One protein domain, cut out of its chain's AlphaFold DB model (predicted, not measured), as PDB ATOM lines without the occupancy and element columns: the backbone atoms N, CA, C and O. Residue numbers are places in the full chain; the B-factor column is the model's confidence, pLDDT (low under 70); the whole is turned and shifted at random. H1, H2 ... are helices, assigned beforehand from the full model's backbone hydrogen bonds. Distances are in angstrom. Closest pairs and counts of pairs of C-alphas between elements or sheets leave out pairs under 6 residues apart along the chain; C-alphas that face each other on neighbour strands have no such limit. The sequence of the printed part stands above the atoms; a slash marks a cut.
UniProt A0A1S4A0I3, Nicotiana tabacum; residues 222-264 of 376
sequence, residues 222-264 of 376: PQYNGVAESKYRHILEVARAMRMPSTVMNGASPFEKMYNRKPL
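Overview. This is residues 222 to 264 of the 376 residues of a protein of Nicotiana tabacum (UniProt A0A1S4A0I3). One long helix, H1, makes the length of a rod, with a small head at its far end formed by a loop, residues 244 to 253, the short helix H2 and the last residues. Residues 222 to 238 stick out free of the head. The printed part has 43 residues with two named helices, H1 then H2, and no named strand: all helix. It is only just extended, close to loose, with a radius of gyration of the C-alphas of 14.0 A and spans of 41 by 19 by 14 A.

Along the chain. Find C-alpha 226 at (127.638, 120.271, 146.268); from there H1, residues 226 to 243, runs 25.7 A to C-alpha 243. H2, residues 254 to 259, ends at C-alpha 259 at (109.305, 140.525, 165.037).

Arrangement. Look at residues 241 to 243, with which alone H1 touches H2; the closest C-alphas, of Met 242 and Pro 254, are 5.0 A apart. The two run the same way at a steep tilt of 69 degrees, only just short of about perpendicular. O i to N i+4 pairs are within hydrogen-bond range throughout H2 and in 13 of 14 in H1.

Size, cuts and confidence. The farthest C-alphas, of Tyr 224 and Asn 250, are 41.8 A apart. The printed part has no cut, and the link from H1 to H2 is short. Mean pLDDT of the printed part is 72.5; 18 residues are under 70, among them 234 to 241.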
ATOM      1  N   PRO A 222     130.029 118.480 139.606       59.38
ATOM      2  CA  PRO A 222     129.114 119.230 140.478       59.38
ATOM      3  C   PRO A 222     129.234 118.838 141.961       59.38
ATOM      4  O   PRO A 222     128.939 119.631 142.849       59.38
ATOM      5  N   GLN A 223     129.756 117.645 142.255       66.75
ATOM      6  CA  GLN A 223     129.950 117.141 143.614       66.75
ATOM      7  C   GLN A 223     130.895 118.026 144.447       66.75
ATOM      8  O   GLN A 223     130.678 118.165 145.650       66.75
ATOM      9  N   TYR A 224     131.899 118.672 143.834       64.62
ATOM     10  CA  TYR A 224     132.819 119.557 144.569       64.62
ATOM     11  C   TYR A 224     132.167 120.874 145.008       64.62
ATOM     12  O   TYR A 224     132.561 121.427 146.034       64.62
ATOM     13  N   ASN A 225     131.144 121.342 144.288       68.44
ATOM     14  CA  ASN A 225     130.335 122.499 144.685       68.44
ATOM     15  C   ASN A 225     129.129 122.104 145.539       68.44
ATOM     16  O   ASN A 225     128.532 122.956 146.200       68.44
ATOM     17  N   GLY A 226     128.812 120.808 145.592       68.19
ATOM     18  CA  GLY A 226     127.638 120.271 146.268       68.19
ATOM     19  C   GLY A 226     127.521 120.682 147.736       68.19
ATOM     20  O   GLY A 226     126.408 120.861 148.224       68.19
ATOM     21  N   VAL A 227     128.633 120.914 148.446       72.62
ATOM     22  CA  VAL A 227     128.603 121.403 149.840       72.62
ATOM     23  C   VAL A 227     128.082 122.841 149.922       72.62
ATOM     24  O   VAL A 227     127.257 123.146 150.784       72.62
ATOM     25  N   ALA A 228     128.552 123.731 149.044       69.94
ATOM     26  CA  ALA A 228     128.093 125.116 149.006       69.94
ATOM     27  C   ALA A 228     126.633 125.187 148.538       69.94
ATOM     28  O   ALA A 228     125.819 125.857 149.172       69.94
ATOM     29  N   GLU A 229     126.281 124.426 147.500       73.62
ATOM     30  CA  GLU A 229     124.915 124.339 146.979       73.62
ATOM     31  C   GLU A 229     123.930 123.789 148.017       73.62
ATOM     32  O   GLU A 229     122.861 124.363 148.222       73.62
ATOM     33  N   SER A 230     124.297 122.717 148.729       73.25
ATOM     34  CA  SER A 230     123.454 122.128 149.778       73.25
ATOM     35  C   SER A 230     123.248 123.098 150.936       73.25
ATOM     36  O   SER A 230     122.130 123.246 151.425       73.25
ATOM     37  N   LYS A 231     124.300 123.820 151.350       71.12
ATOM     38  CA  LYS A 231     124.179 124.863 152.379       71.12
ATOM     39  C   LYS A 231     123.295 126.016 151.920       71.12
ATOM     40  O   LYS A 231     122.466 126.482 152.696       71.12
ATOM     41  N   TYR A 232     123.443 126.464 150.675       69.69
ATOM     42  CA  TYR A 232     122.610 127.527 150.119       69.69
ATOM     43  C   TYR A 232     121.134 127.116 150.062       69.69
ATOM     44  O   TYR A 232     120.265 127.865 150.506       69.69
ATOM     45  N   ARG A 233     120.853 125.887 149.611       70.06
ATOM     46  CA  ARG A 233     119.506 125.302 149.623       70.06
ATOM     47  C   ARG A 233     118.927 125.248 151.036       70.06
ATOM     48  O   ARG A 233     117.821 125.735 151.245       70.06
ATOM     49  N   HIS A 234     119.697 124.757 152.005       68.81
ATOM     50  CA  HIS A 234     119.274 124.697 153.401       68.81
ATOM     51  C   HIS A 234     118.935 126.085 153.968       68.81
ATOM     52  O   HIS A 234     117.895 126.261 154.595       68.81
ATOM     53  N   ILE A 235     119.761 127.103 153.702       67.69
ATOM     54  CA  ILE A 235     119.485 128.484 154.131       67.69
ATOM     55  C   ILE A 235     118.172 128.995 153.524       67.69
ATOM     56  O   ILE A 235     117.377 129.624 154.225       67.69
ATOM     57  N   LEU A 236     117.920 128.719 152.240       69.50
ATOM     58  CA  LEU A 236     116.670 129.099 151.582       69.50
ATOM     59  C   LEU A 236     115.459 128.376 152.179       69.50
ATOM     60  O   LEU A 236     114.428 129.009 152.406       69.50
ATOM     61  N   GLU A 237     115.572 127.080 152.456       66.81
ATOM     62  CA  GLU A 237     114.520 126.286 153.099       66.81
ATOM     63  C   GLU A 237     114.205 126.807 154.504       66.81
ATOM     64  O   GLU A 237     113.043 127.061 154.817       66.81
ATOM     65  N   VAL A 238     115.232 127.076 155.317       64.94
ATOM     66  CA  VAL A 238     115.076 127.676 156.649       64.94
ATOM     67  C   VAL A 238     114.421 129.054 156.546       64.94
ATOM     68  O   VAL A 238     113.479 129.351 157.279       64.94
ATOM     69  N   ALA A 239     114.848 129.896 155.602       69.56
ATOM     70  CA  ALA A 239     114.247 131.211 155.392       69.56
ATOM     71  C   ALA A 239     112.770 131.127 154.963       69.56
ATOM     72  O   ALA A 239     111.963 131.961 155.379       69.56
ATOM     73  N   ARG A 240     112.394 130.125 154.156       68.62
ATOM     74  CA  ARG A 240     110.997 129.854 153.782       68.62
ATOM     75  C   ARG A 240     110.191 129.377 154.988       68.62
ATOM     76  O   ARG A 240     109.141 129.956 155.263       68.62
ATOM     77  N   ALA A 241     110.710 128.417 155.753       66.25
ATOM     78  CA  ALA A 241     110.071 127.901 156.965       66.25
ATOM     79  C   ALA A 241     109.824 129.008 158.002       66.25
ATOM     80  O   ALA A 241     108.745 129.089 158.583       66.25
ATOM     81  N   MET A 242     110.771 129.940 158.160       72.56
ATOM     82  CA  MET A 242     110.615 131.107 159.037       72.56
ATOM     83  C   MET A 242     109.424 131.997 158.661       72.56
ATOM     84  O   MET A 242     108.899 132.710 159.514       72.56
ATOM     85  N   ARG A 243     108.985 131.977 157.398       66.88
ATOM     86  CA  ARG A 243     107.879 132.800 156.885       66.88
ATOM     87  C   ARG A 243     106.561 132.032 156.773       66.88
ATOM     88  O   ARG A 243     105.534 132.670 156.559       66.88
ATOM     89  N   MET A 244     106.574 130.708 156.923       71.88
ATOM     90  CA  MET A 244     105.373 129.880 156.837       71.88
ATOM     91  C   MET A 244     104.612 129.853 158.173       71.88
ATOM     92  O   MET A 244     105.235 129.776 159.235       71.88
ATOM     93  N   PRO A 245     103.270 129.934 158.147       68.25
ATOM     94  CA  PRO A 245     102.452 129.750 159.340       68.25
ATOM     95  C   PRO A 245     102.534 128.297 159.823       68.25
ATOM     96  O   PRO A 245     102.587 127.372 159.016       68.25
ATOM     97  N   SER A 246     102.526 128.089 161.139       69.94
ATOM     98  CA  SER A 246     102.562 126.751 161.738       69.94
ATOM     99  C   SER A 246     101.409 126.551 162.713       69.94
ATOM    100  O   SER A 246     101.089 127.440 163.506       69.94
ATOM    101  N   THR A 247     100.816 125.358 162.699       71.88
ATOM    102  CA  THR A 247      99.763 124.946 163.639       71.88
ATOM    103  C   THR A 247     100.250 124.959 165.088       71.88
ATOM    104  O   THR A 247      99.514 125.391 165.968       71.88
ATOM    105  N   VAL A 248     101.523 124.621 165.329       78.12
ATOM    106  CA  VAL A 248     102.168 124.670 166.658       78.12
ATOM    107  C   VAL A 248     102.193 126.094 167.230       78.12
ATOM    108  O   VAL A 248     102.211 126.290 168.441       78.12
ATOM    109  N   MET A 249     102.155 127.109 166.365       71.19
ATOM    110  CA  MET A 249     102.128 128.524 166.742       71.19
ATOM    111  C   MET A 249     100.755 129.173 166.510       71.19
ATOM    112  O   MET A 249     100.682 130.389 166.326       71.19
ATOM    113  N   ASN A 250      99.668 128.391 166.529       77.44
ATOM    114  CA  ASN A 250      98.296 128.853 166.278       77.44
ATOM    115  C   ASN A 250      98.147 129.593 164.933       77.44
ATOM    116  O   ASN A 250      97.505 130.638 164.850       77.44
ATOM    117  N   GLY A 251      98.797 129.088 163.883       75.25
ATOM    118  CA  GLY A 251      98.773 129.686 162.548       75.25
ATOM    119  C   GLY A 251      99.682 130.908 162.378       75.25
ATOM    120  O   GLY A 251      99.689 131.502 161.303       75.25
ATOM    121  N   ALA A 252     100.470 131.285 163.391       71.25
ATOM    122  CA  ALA A 252     101.498 132.316 163.252       71.25
ATOM    123  C   ALA A 252     102.790 131.738 162.650       71.25
ATOM    124  O   ALA A 252     103.102 130.557 162.816       71.25
ATOM    125  N   SER A 253     103.561 132.583 161.963       79.38
ATOM    126  CA  SER A 253     104.902 132.222 161.472       79.38
ATOM    127  C   SER A 253     105.986 132.515 162.520       79.38
ATOM    128  O   SER A 253     105.815 133.441 163.322       79.38
ATOM    129  N   PRO A 254     107.136 131.806 162.507       78.62
ATOM    130  CA  PRO A 254     108.289 132.176 163.331       78.62
ATOM    131  C   PRO A 254     108.687 133.651 163.177       78.62
ATOM    132  O   PRO A 254     108.986 134.322 164.162       78.62
ATOM    133  N   PHE A 255     108.637 134.183 161.949       78.00
ATOM    134  CA  PHE A 255     108.884 135.595 161.655       78.00
ATOM    135  C   PHE A 255     107.912 136.512 162.405       78.00
ATOM    136  O   PHE A 255     108.334 137.494 163.015       78.00
ATOM    137  N   GLU A 256     106.619 136.186 162.387       82.94
ATOM    138  CA  GLU A 256     105.597 136.960 163.092       82.94
ATOM    139  C   GLU A 256     105.835 136.976 164.600       82.94
ATOM    140  O   GLU A 256     105.734 138.038 165.211       82.94
ATOM    141  N   LYS A 257     106.219 135.839 165.188       82.38
ATOM    142  CA  LYS A 257     106.543 135.746 166.619       82.38
ATOM    143  C   LYS A 257     107.826 136.485 166.988       82.38
ATOM    144  O   LYS A 257     107.870 137.142 168.019       82.38
ATOM    145  N   MET A 258     108.856 136.402 166.150       84.81
ATOM    146  CA  MET A 258     110.152 137.036 166.407       84.81
ATOM    147  C   MET A 258     110.085 138.564 166.306       84.81
ATOM    148  O   MET A 258     110.695 139.262 167.110       84.81
ATOM    149  N   TYR A 259     109.349 139.087 165.323       82.00
ATOM    150  CA  TYR A 259     109.305 140.525 165.037       82.00
ATOM    151  C   TYR A 259     107.994 141.197 165.454       82.00
ATOM    152  O   TYR A 259     107.818 142.385 165.180       82.00
ATOM    153  N   ASN A 260     107.070 140.454 166.075       83.81
ATOM    154  CA  ASN A 260     105.723 140.904 166.446       83.81
ATOM    155  C   ASN A 260     104.984 141.626 165.304       83.81
ATOM    156  O   ASN A 260     104.192 142.542 165.524       83.81
ATOM    157  N   ARG A 261     105.267 141.233 164.056       81.19
ATOM    158  CA  ARG A 261     104.654 141.793 162.849       81.19
ATOM    159  C   ARG A 261     104.556 140.734 161.765       81.19
ATOM    160  O   ARG A 261     105.487 139.960 161.554       81.19
ATOM    161  N   LYS A 262     103.455 140.743 161.020       73.81
ATOM    162  CA  LYS A 262     103.274 139.849 159.872       73.81
ATOM    163  C   LYS A 262     104.219 140.237 158.728       73.81
ATOM    164  O   LYS A 262     104.527 141.421 158.566       73.81
ATOM    165  N   PRO A 263     104.701 139.270 157.929       72.94
ATOM    166  CA  PRO A 263     105.458 139.590 156.728       72.94
ATOM    167  C   PRO A 263     104.580 140.398 155.764       72.94
ATOM    168  O   PRO A 263     103.422 140.058 155.531       72.94
ATOM    169  N   LEU A 264     105.137 141.464 155.191       71.62
ATOM    170  CA  LEU A 264     104.439 142.266 154.187       71.62
ATOM    171  C   LEU A 264     104.370 141.486 152.868       71.62
ATOM    172  O   LEU A 264     105.390 141.221 152.228       71.62
TER     173      LEU A 264